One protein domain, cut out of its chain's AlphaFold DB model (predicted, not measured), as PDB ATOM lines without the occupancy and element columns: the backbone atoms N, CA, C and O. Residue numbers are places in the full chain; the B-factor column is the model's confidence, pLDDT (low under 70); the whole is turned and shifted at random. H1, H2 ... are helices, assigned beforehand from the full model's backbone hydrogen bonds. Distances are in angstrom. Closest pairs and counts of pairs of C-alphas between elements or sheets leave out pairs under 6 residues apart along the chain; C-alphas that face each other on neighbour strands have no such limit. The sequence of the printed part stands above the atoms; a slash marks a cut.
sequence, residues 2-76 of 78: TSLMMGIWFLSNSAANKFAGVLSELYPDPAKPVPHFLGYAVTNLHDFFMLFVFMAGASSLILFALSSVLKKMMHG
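AT A GLANCE: This is residues 2 to 76 of the 78 residues of the protein "MFS transporter" of Pseudomonas sp. MWU12-2534b (UniProt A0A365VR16). Two long helices, H1 and H2, run opposite ways as the two arms of a narrow, loose V, and a long loop, residues 26 to 44, joins them at the closed end. The arms come nearest to each other near this loop, and the free parts, residues 2 to 22 of H1 and residues 53 to 76 with most of H2, stick out from there. The printed part has 75 residues with two named helices, H1 then H2, and no named strand; the class is all helix. It is only just extended, close to loose, with a radius of gyration of the C-alphas of 17.2 A, and the outline is a rod spanning 56 by 26 by 17 A.

IN THESE COORDINATES: H1, residues 2 to 25, begins with C-alpha 2 at (-54.343, 40.427, -12.737) and is 34.3 A long from first to last C-alpha. H2, residues 45 to 74, is 41.9 A long and ends with C-alpha 74 at (-63.084, 28.925, -26.244). H2 has a kink of 30 degrees near residue 65.

HOW THE PARTS SIT: H1 and H2 are only just apart, with their closest C-alphas 8.0 A from each other. Between them, residues 36 to 37 pair with residues 40 to 41, antiparallel. In H1 every O i to N i+4 pair is within hydrogen-bond range; in H2 24 of 26 are.

THE WHOLE: The C-alphas of Ala 31 and Gly 76, the two farthest apart, are 57.4 A from each other. The printed part has no cut. The link from H1 to H2, 19 residues, is long. The mean pLDDT of the printed part is 73.3; residues 23 to 48 and 75 to 76 are under 70.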
ATOM      1  N   THR A   2     -54.854  39.084 -12.383       73.81
ATOM      2  CA  THR A   2     -54.343  40.427 -12.737       73.81
ATOM      3  C   THR A   2     -52.865  40.460 -13.155       73.81
ATOM      4  O   THR A   2     -52.519  41.155 -14.101       73.81
ATOM      5  N   SER A   3     -51.997  39.661 -12.523       82.25
ATOM      6  CA  SER A   3     -50.564  39.601 -12.861       82.25
ATOM      7  C   SER A   3     -50.280  39.074 -14.273       82.25
ATOM      8  O   SER A   3     -49.353  39.551 -14.918       82.25
ATOM      9  N   LEU A   4     -51.092  38.141 -14.786       86.31
ATOM     10  CA  LEU A   4     -50.925  37.592 -16.137       86.31
ATOM     11  C   LEU A   4     -51.311  38.614 -17.216       86.31
ATOM     12  O   LEU A   4     -50.563  38.810 -18.169       86.31
ATOM     13  N   MET A   5     -52.441  39.306 -17.039       87.38
ATOM     14  CA  MET A   5     -52.844  40.408 -17.926       87.38
ATOM     15  C   MET A   5     -51.823  41.551 -17.899       87.38
ATOM     16  O   MET A   5     -51.488  42.098 -18.947       87.38
ATOM     17  N   MET A   6     -51.262  41.854 -16.723       89.62
ATOM     18  CA  MET A   6     -50.191  42.843 -16.591       89.62
ATOM     19  C   MET A   6     -48.901  42.404 -17.306       89.62
ATOM     20  O   MET A   6     -48.243  43.226 -17.938       89.62
ATOM     21  N   GLY A   7     -48.559  41.111 -17.267       88.62
ATOM     22  CA  GLY A   7     -47.418  40.557 -18.003       88.62
ATOM     23  C   GLY A   7     -47.554  40.726 -19.521       88.62
ATOM     24  O   GLY A   7     -46.619  41.177 -20.178       88.62
ATOM     25  N   ILE A   8     -48.740  40.445 -20.071       88.94
ATOM     26  CA  ILE A   8     -49.040  40.641 -21.502       88.94
ATOM     27  C   ILE A   8     -48.993  42.128 -21.869       88.94
ATOM     28  O   ILE A   8     -48.461  42.491 -22.920       88.94
ATOM     29  N   TRP A   9     -49.511  42.992 -20.995       87.25
ATOM     30  CA  TRP A   9     -49.497  44.440 -21.193       87.25
ATOM     31  C   TRP A   9     -48.072  45.006 -21.225       87.25
ATOM     32  O   TRP A   9     -47.722  45.722 -22.163       87.25
ATOM     33  N   PHE A  10     -47.216  44.635 -20.265       90.88
ATOM     34  CA  PHE A  10     -45.813  45.061 -20.252       90.88
ATOM     35  C   PHE A  10     -45.038  44.551 -21.464       90.88
ATOM     36  O   PHE A  10     -44.268  45.306 -22.055       90.88
ATOM     37  N   LEU A  11     -45.249  43.293 -21.853       91.56
ATOM     38  CA  LEU A  11     -44.590  42.720 -23.021       91.56
ATOM     39  C   LEU A  11     -45.010  43.445 -24.306       91.56
ATOM     40  O   LEU A  11     -44.153  43.809 -25.108       91.56
ATOM     41  N   SER A  12     -46.311  43.710 -24.461       90.62
ATOM     42  CA  SER A  12     -46.857  44.433 -25.615       90.62
ATOM     43  C   SER A  12     -46.339  45.871 -25.678       90.62
ATOM     44  O   SER A  12     -45.901  46.308 -26.739       90.62
ATOM     45  N   ASN A  13     -46.304  46.588 -24.549       91.69
ATOM     46  CA  ASN A  13     -45.739  47.940 -24.485       91.69
ATOM     47  C   ASN A  13     -44.229  47.963 -24.734       91.69
ATOM     48  O   ASN A  13     -43.740  48.849 -25.424       91.69
ATOM     49  N   SER A  14     -43.476  46.993 -24.212       91.81
ATOM     50  CA  SER A  14     -42.037  46.879 -24.477       91.81
ATOM     51  C   SER A  14     -41.765  46.635 -25.965       91.81
ATOM     52  O   SER A  14     -40.934  47.322 -26.559       91.81
ATOM     53  N   ALA A  15     -42.516  45.720 -26.587       87.69
ATOM     54  CA  ALA A  15     -42.435  45.464 -28.021       87.69
ATOM     55  C   ALA A  15     -42.795  46.721 -28.826       87.69
ATOM     56  O   ALA A  15     -42.008  47.138 -29.672       87.69
ATOM     57  N   ALA A  16     -43.921  47.373 -28.517       85.75
ATOM     58  CA  ALA A  16     -44.343  48.613 -29.167       85.75
ATOM     59  C   ALA A  16     -43.289  49.722 -29.039       85.75
ATOM     60  O   ALA A  16     -42.953  50.357 -30.033       85.75
ATOM     61  N   ASN A  17     -42.694  49.897 -27.857       89.56
ATOM     62  CA  ASN A  17     -41.636  50.882 -27.631       89.56
ATOM     63  C   ASN A  17     -40.358  50.553 -28.415       89.56
ATOM     64  O   ASN A  17     -39.706  51.459 -28.930       89.56
ATOM     65  N   LYS A  18     -39.992  49.271 -28.546       83.50
ATOM     66  CA  LYS A  18     -38.847  48.852 -29.371       83.50
ATOM     67  C   LYS A  18     -39.101  49.067 -30.859       83.50
ATOM     68  O   LYS A  18     -38.221  49.594 -31.532       83.50
ATOM     69  N   PHE A  19     -40.288  48.724 -31.356       81.06
ATOM     70  CA  PHE A  19     -40.668  49.002 -32.741       81.06
ATOM     71  C   PHE A  19     -40.721  50.505 -33.013       81.06
ATOM     72  O   PHE A  19     -40.139  50.952 -33.991       81.06
ATOM     73  N   ALA A  20     -41.320  51.300 -32.125       79.44
ATOM     74  CA  ALA A  20     -41.333  52.754 -32.247       79.44
ATOM     75  C   ALA A  20     -39.912  53.342 -32.259       79.44
ATOM     76  O   ALA A  20     -39.648  54.239 -33.052       79.44
ATOM     77  N   GLY A  21     -38.993  52.814 -31.443       73.50
ATOM     78  CA  GLY A  21     -37.584  53.217 -31.442       73.50
ATOM     79  C   GLY A  21     -36.886  52.927 -32.772       73.50
ATOM     80  O   GLY A  21     -36.384  53.852 -33.399       73.50
ATOM     81  N   VAL A  22     -36.936  51.676 -33.244       74.50
ATOM     82  CA  VAL A  22     -36.317  51.256 -34.518       74.50
ATOM     83  C   VAL A  22     -36.917  52.006 -35.711       74.50
ATOM     84  O   VAL A  22     -36.195  52.403 -36.620       74.50
ATOM     85  N   LEU A  23     -38.228  52.251 -35.699       65.81
ATOM     86  CA  LEU A  23     -38.915  53.009 -36.745       65.81
ATOM     87  C   LEU A  23     -38.575  54.504 -36.695       65.81
ATOM     88  O   LEU A  23     -38.382  55.112 -37.742       65.81
ATOM     89  N   SER A  24     -38.445  55.093 -35.505       63.97
ATOM     90  CA  SER A  24     -38.018  56.496 -35.355       63.97
ATOM     91  C   SER A  24     -36.562  56.702 -35.780       63.97
ATOM     92  O   SER A  24     -36.207  57.774 -36.254       63.97
ATOM     93  N   GLU A  25     -35.722  55.676 -35.655       63.41
ATOM     94  CA  GLU A  25     -34.327  55.681 -36.115       63.41
ATOM     95  C   GLU A  25     -34.208  55.597 -37.649       63.41
ATOM     96  O   GLU A  25     -33.208  56.013 -38.230       63.41
ATOM     97  N   LEU A  26     -35.262  55.106 -38.307       57.84
ATOM     98  CA  LEU A  26     -35.439  55.087 -39.761       57.84
ATOM     99  C   LEU A  26     -36.099  56.369 -40.301       57.84
ATOM    100  O   LEU A  26     -36.372  56.446 -41.500       57.84
ATOM    101  N   TYR A  27     -36.364  57.371 -39.453       55.66
ATOM    102  CA  TYR A  27     -36.871  58.663 -39.911       55.66
ATOM    103  C   TYR A  27     -35.786  59.348 -40.765       55.66
ATOM    104  O   TYR A  27     -34.678  59.570 -40.270       55.66
ATOM    105  N   PRO A  28     -36.050  59.658 -42.047       52.69
ATOM    106  CA  PRO A  28     -35.032  60.201 -42.932       52.69
ATOM    107  C   PRO A  28     -34.709  61.642 -42.522       52.69
ATOM    108  O   PRO A  28     -35.473  62.570 -42.777       52.69
ATOM    109  N   ASP A  29     -33.564  61.824 -41.868       47.81
ATOM    110  CA  ASP A  29     -32.924  63.127 -41.713       47.81
ATOM    111  C   ASP A  29     -32.294  63.512 -43.072       47.81
ATOM    112  O   ASP A  29     -31.506  62.724 -43.610       47.81
ATOM    113  N   PRO A  30     -32.609  64.685 -43.660       52.12
ATOM    114  CA  PRO A  30     -32.087  65.125 -44.961       52.12
ATOM    115  C   PRO A  30     -30.549  65.244 -45.047       52.12
ATOM    116  O   PRO A  30     -30.026  65.559 -46.116       52.12
ATOM    117  N   ALA A  31     -29.812  64.998 -43.959       49.78
ATOM    118  CA  ALA A  31     -28.357  65.119 -43.880       49.78
ATOM    119  C   ALA A  31     -27.561  63.791 -43.902       49.78
ATOM    120  O   ALA A  31     -26.333  63.839 -43.774       49.78
ATOM    121  N   LYS A  32     -28.184  62.606 -44.041       47.19
ATOM    122  CA  LYS A  32     -27.457  61.310 -44.039       47.19
ATOM    123  C   LYS A  32     -27.914  60.340 -45.143       47.19
ATOM    124  O   LYS A  32     -29.043  60.447 -45.613       47.19
ATOM    125  N   PRO A  33     -27.046  59.408 -45.597       47.75
ATOM    126  CA  PRO A  33     -27.316  58.565 -46.761       47.75
ATOM    127  C   PRO A  33     -28.516  57.647 -46.517       47.75
ATOM    128  O   PRO A  33     -28.640  57.068 -45.440       47.75
ATOM    129  N   VAL A  34     -29.361  57.514 -47.544       49.22
ATOM    130  CA  VAL A  34     -30.597  56.713 -47.586       49.22
ATOM    131  C   VAL A  34     -30.461  55.359 -46.869       49.22
ATOM    132  O   VAL A  34     -29.744  54.480 -47.357       49.22
ATOM    133  N   PRO A  35     -31.146  55.143 -45.728       47.72
ATOM    134  CA  PRO A  35     -31.109  53.860 -45.049       47.72
ATOM    135  C   PRO A  35     -31.929  52.859 -45.867       47.72
ATOM    136  O   PRO A  35     -33.157  52.897 -45.914       47.72
ATOM    137  N   HIS A  36     -31.231  51.966 -46.564       45.97
ATOM    138  CA  HIS A  36     -31.849  50.874 -47.301       45.97
ATOM    139  C   HIS A  36     -32.252  49.779 -46.311       45.97
ATOM    140  O   HIS A  36     -31.439  48.940 -45.924       45.97
ATOM    141  N   PHE A  37     -33.517  49.767 -45.900       45.44
ATOM    142  CA  PHE A  37     -34.072  48.616 -45.202       45.44
ATOM    143  C   PHE A  37     -34.627  47.661 -46.261       45.44
ATOM    144  O   PHE A  37     -35.641  47.930 -46.900       45.44
ATOM    145  N   LEU A  38     -33.923  46.549 -46.484       48.97
ATOM    146  CA  LEU A  38     -34.403  45.449 -47.326       48.97
ATOM    147  C   LEU A  38     -34.635  45.807 -48.819       48.97
ATOM    148  O   LEU A  38     -35.559  45.299 -49.447       48.97
ATOM    149  N   GLY A  39     -33.811  46.682 -49.407       48.38
ATOM    150  CA  GLY A  39     -33.857  46.998 -50.847       48.38
ATOM    151  C   GLY A  39     -34.949  47.983 -51.286       48.38
ATOM    152  O   GLY A  39     -34.971  48.367 -52.452       48.38
ATOM    153  N   TYR A  40     -35.792  48.468 -50.371       50.06
ATOM    154  CA  TYR A  40     -36.672  49.612 -50.616       50.06
ATOM    155  C   TYR A  40     -36.102  50.861 -49.943       50.06
ATOM    156  O   TYR A  40     -35.540  50.804 -48.847       50.06
ATOM    157  N   ALA A  41     -36.140  51.980 -50.660       48.00
ATOM    158  CA  ALA A  41     -35.625  53.253 -50.189       48.00
ATOM    159  C   ALA A  41     -36.760  54.007 -49.486       48.00
ATOM    160  O   ALA A  41     -37.615  54.588 -50.154       48.00
ATOM    161  N   VAL A  42     -36.746  54.008 -48.150       53.91
ATOM    162  CA  VAL A  42     -37.649  54.825 -47.325       53.91
ATOM    163  C   VAL A  42     -37.234  56.282 -47.506       53.91
ATOM    164  O   VAL A  42     -36.351  56.798 -46.825       53.91
ATOM    165  N   THR A  43     -37.797  56.922 -48.525       51.38
ATOM    166  CA  THR A  43     -37.351  58.239 -49.013       51.38
ATOM    167  C   THR A  43     -38.228  59.389 -48.531       51.38
ATOM    168  O   THR A  43     -37.846  60.543 -48.697       51.38
ATOM    169  N   ASN A  44     -39.396  59.112 -47.936       54.09
ATOM    170  CA  ASN A  44     -40.379  60.133 -47.572       54.09
ATOM    171  C   ASN A  44     -41.245  59.748 -46.361       54.09
ATOM    172  O   ASN A  44     -41.440  58.572 -46.055       54.09
ATOM    173  N   LEU A  45     -41.867  60.759 -45.743       64.31
ATOM    174  CA  LEU A  45     -42.841  60.618 -44.649       64.31
ATOM    175  C   LEU A  45     -44.034  59.714 -45.014       64.31
ATOM    176  O   LEU A  45     -44.583  59.018 -44.163       64.31
ATOM    177  N   HIS A  46     -44.415  59.702 -46.293       63.94
ATOM    178  CA  HIS A  46     -45.474  58.836 -46.806       63.94
ATOM    179  C   HIS A  46     -45.119  57.347 -46.676       63.94
ATOM    180  O   HIS A  46     -45.974  56.546 -46.320       63.94
ATOM    181  N   ASP A  47     -43.861  56.975 -46.912       67.25
ATOM    182  CA  ASP A  47     -43.401  55.582 -46.856       67.25
ATOM    183  C   ASP A  47     -43.336  55.077 -45.403       67.25
ATOM    184  O   ASP A  47     -43.735  53.955 -45.090       67.25
ATOM    185  N   PHE A  48     -42.956  55.969 -44.481       69.88
ATOM    186  CA  PHE A  48     -43.046  55.737 -43.039       69.88
ATOM    187  C   PHE A  48     -44.493  55.500 -42.589       69.88
ATOM    188  O   PHE A  48     -44.778  54.538 -41.875       69.88
ATOM    189  N   PHE A  49     -45.430  56.336 -43.043       74.12
ATOM    190  CA  PHE A  49     -46.849  56.160 -42.740       74.12
ATOM    191  C   PHE A  49     -47.412  54.860 -43.342       74.12
ATOM    192  O   PHE A  49     -48.120  54.115 -42.661       74.12
ATOM    193  N   MET A  50     -47.046  54.538 -44.586       78.94
ATOM    194  CA  MET A  50     -47.470  53.319 -45.280       78.94
ATOM    195  C   MET A  50     -46.991  52.045 -44.563       78.94
ATOM    196  O   MET A  50     -47.720  51.052 -44.530       78.94
ATOM    197  N   LEU A  51     -45.818  52.071 -43.920       76.19
ATOM    198  CA  LEU A  51     -45.300  50.954 -43.126       76.19
ATOM    199  C   LEU A  51     -46.173  50.647 -41.898       76.19
ATOM    200  O   LEU A  51     -46.439  49.474 -41.622       76.19
ATOM    201  N   PHE A  52     -46.685  51.664 -41.194       77.25
ATOM    202  CA  PHE A  52     -47.655  51.452 -40.109       77.25
ATOM    203  C   PHE A  52     -48.959  50.842 -40.627       77.25
ATOM    204  O   PHE A  52     -49.495  49.927 -40.000       77.25
ATOM    205  N   VAL A  53     -49.448  51.303 -41.784       85.25
ATOM    206  CA  VAL A  53     -50.654  50.751 -42.425       85.25
ATOM    207  C   VAL A  53     -50.437  49.289 -42.821       85.25
ATOM    208  O   VAL A  53     -51.298  48.450 -42.557       85.25
ATOM    209  N   PHE A  54     -49.274  48.953 -43.383       84.75
ATOM    210  CA  PHE A  54     -48.931  47.579 -43.737       84.75
ATOM    211  C   PHE A  54     -48.798  46.681 -42.501       84.75
ATOM    212  O   PHE A  54     -49.367  45.589 -42.480       84.75
ATOM    213  N   MET A  55     -48.121  47.142 -41.439       84.19
ATOM    214  CA  MET A  55     -48.037  46.401 -40.173       84.19
ATOM    215  C   MET A  55     -49.415  46.188 -39.536       84.19
ATOM    216  O   MET A  55     -49.703  45.083 -39.074       84.19
ATOM    217  N   ALA A  56     -50.287  47.200 -39.537       88.56
ATOM    218  CA  ALA A  56     -51.654  47.082 -39.032       88.56
ATOM    219  C   ALA A  56     -52.500  46.122 -39.889       88.56
ATOM    220  O   ALA A  56     -53.226  45.285 -39.349       88.56
ATOM    221  N   GLY A  57     -52.359  46.184 -41.216       91.50
ATOM    222  CA  GLY A  57     -53.011  45.267 -42.153       91.50
ATOM    223  C   GLY A  57     -52.573  43.816 -41.944       91.50
ATOM    224  O   GLY A  57     -53.414  42.933 -41.774       91.50
ATOM    225  N   ALA A  58     -51.263  43.569 -41.861       90.94
ATOM    226  CA  ALA A  58     -50.713  42.249 -41.561       90.94
ATOM    227  C   ALA A  58     -51.173  41.743 -40.182       90.94
ATOM    228  O   ALA A  58     -51.576  40.586 -40.050       90.94
ATOM    229  N   SER A  59     -51.187  42.614 -39.168       88.38
ATOM    230  CA  SER A  59     -51.673  42.277 -37.826       88.38
ATOM    231  C   SER A  59     -53.157  41.891 -37.826       88.38
ATOM    232  O   SER A  59     -53.525  40.907 -37.187       88.38
ATOM    233  N   SER A  60     -54.001  42.585 -38.599       92.56
ATOM    234  CA  SER A  60     -55.424  42.249 -38.755       92.56
ATOM    235  C   SER A  60     -55.626  40.856 -39.359       92.56
ATOM    236  O   SER A  60     -56.423  40.070 -38.845       92.56
ATOM    237  N   LEU A  61     -54.854  40.508 -40.393       92.56
ATOM    238  CA  LEU A  61     -54.892  39.175 -41.000       92.56
ATOM    239  C   LEU A  61     -54.452  38.086 -40.011       92.56
ATOM    240  O   LEU A  61     -55.127  37.063 -39.869       92.56
ATOM    241  N   ILE A  62     -53.357  38.328 -39.285       90.81
ATOM    242  CA  ILE A  62     -52.853  37.425 -38.241       90.81
ATOM    243  C   ILE A  62     -53.902  37.248 -37.132       90.81
ATOM    244  O   ILE A  62     -54.165  36.121 -36.711       90.81
ATOM    245  N   LEU A  63     -54.550  38.332 -36.695       88.44
ATOM    246  CA  LEU A  63     -55.610  38.295 -35.690       88.44
ATOM    247  C   LEU A  63     -56.837  37.530 -36.191       88.44
ATOM    248  O   LEU A  63     -57.414  36.767 -35.423       88.44
ATOM    249  N   PHE A  64     -57.226  37.674 -37.459       88.81
ATOM    250  CA  PHE A  64     -58.320  36.900 -38.054       88.81
ATOM    251  C   PHE A  64     -58.018  35.397 -38.067       88.81
ATOM    252  O   PHE A  64     -58.877  34.588 -37.700       88.81
ATOM    253  N   ALA A  65     -56.785  35.021 -38.416       87.75
ATOM    254  CA  ALA A  65     -56.335  33.633 -38.373       87.75
ATOM    255  C   ALA A  65     -56.313  33.093 -36.931       87.75
ATOM    256  O   ALA A  65     -56.911  32.051 -36.651       87.75
ATOM    257  N   LEU A  66     -55.721  33.830 -35.987       85.94
ATOM    258  CA  LEU A  66     -55.703  33.482 -34.560       85.94
ATOM    259  C   LEU A  66     -57.103  33.474 -33.939       85.94
ATOM    260  O   LEU A  66     -57.367  32.660 -33.059       85.94
ATOM    261  N   SER A  67     -58.025  34.317 -34.407       83.12
ATOM    262  CA  SER A  67     -59.415  34.360 -33.943       83.12
ATOM    263  C   SER A  67     -60.108  33.020 -34.173       83.12
ATOM    264  O   SER A  67     -60.902  32.593 -33.338       83.12
ATOM    265  N   SER A  68     -59.781  32.304 -35.256       77.38
ATOM    266  CA  SER A  68     -60.295  30.946 -35.477       77.38
ATOM    267  C   SER A  68     -59.799  29.955 -34.413       77.38
ATOM    268  O   SER A  68     -60.587  29.165 -33.892       77.38
ATOM    269  N   VAL A  69     -58.527  30.061 -34.016       80.62
ATOM    270  CA  VAL A  69     -57.895  29.223 -32.986       80.62
ATOM    271  C   VAL A  69     -58.433  29.565 -31.599       80.62
ATOM    272  O   VAL A  69     -58.810  28.667 -30.848       80.62
ATOM    273  N   LEU A  70     -58.537  30.856 -31.277       79.94
ATOM    274  CA  LEU A  70     -59.054  31.335 -30.001       79.94
ATOM    275  C   LEU A  70     -60.524  30.943 -29.840       79.94
ATOM    276  O   LEU A  70     -60.889  30.385 -28.811       79.94
ATOM    277  N   LYS A  71     -61.346  31.113 -30.887       72.44
ATOM    278  CA  LYS A  71     -62.726  30.610 -30.902       72.44
ATOM    279  C   LYS A  71     -62.767  29.095 -30.704       72.44
ATOM    280  O   LYS A  71     -63.562  28.634 -29.895       72.44
ATOM    281  N   LYS A  72     -61.901  28.319 -31.360       74.50
ATOM    282  CA  LYS A  72     -61.853  26.857 -31.188       74.50
ATOM    283  C   LYS A  72     -61.484  26.440 -29.759       74.50
ATOM    284  O   LYS A  72     -62.100  25.526 -29.224       74.50
ATOM    285  N   MET A  73     -60.532  27.123 -29.120       77.62
ATOM    286  CA  MET A  73     -60.170  26.858 -27.719       77.62
ATOM    287  C   MET A  73     -61.242  27.343 -26.732       77.62
ATOM    288  O   MET A  73     -61.441  26.713 -25.698       77.62
ATOM    289  N   MET A  74     -61.973  28.414 -27.059       74.69
ATOM    290  CA  MET A  74     -63.084  28.925 -26.244       74.69
ATOM    291  C   MET A  74     -64.338  28.041 -26.306       74.69
ATOM    292  O   MET A  74     -65.066  27.978 -25.322       74.69
ATOM    293  N   HIS A  75     -64.571  27.326 -27.412       64.56
ATOM    294  CA  HIS A  75     -65.683  26.369 -27.545       64.56
ATOM    295  C   HIS A  75     -65.289  24.924 -27.172       64.56
ATOM    296  O   HIS A  75     -66.088  24.011 -27.331       64.56
ATOM    297  N   GLY A  76     -64.089  24.699 -26.616       60.16
ATOM    298  CA  GLY A  76     -63.597  23.395 -26.142       60.16
ATOM    299  C   GLY A  76     -64.214  22.881 -24.830       60.16
ATOM    300  O   GLY A  76     -63.611  22.041 -24.163       60.16
TER     301      GLY A  76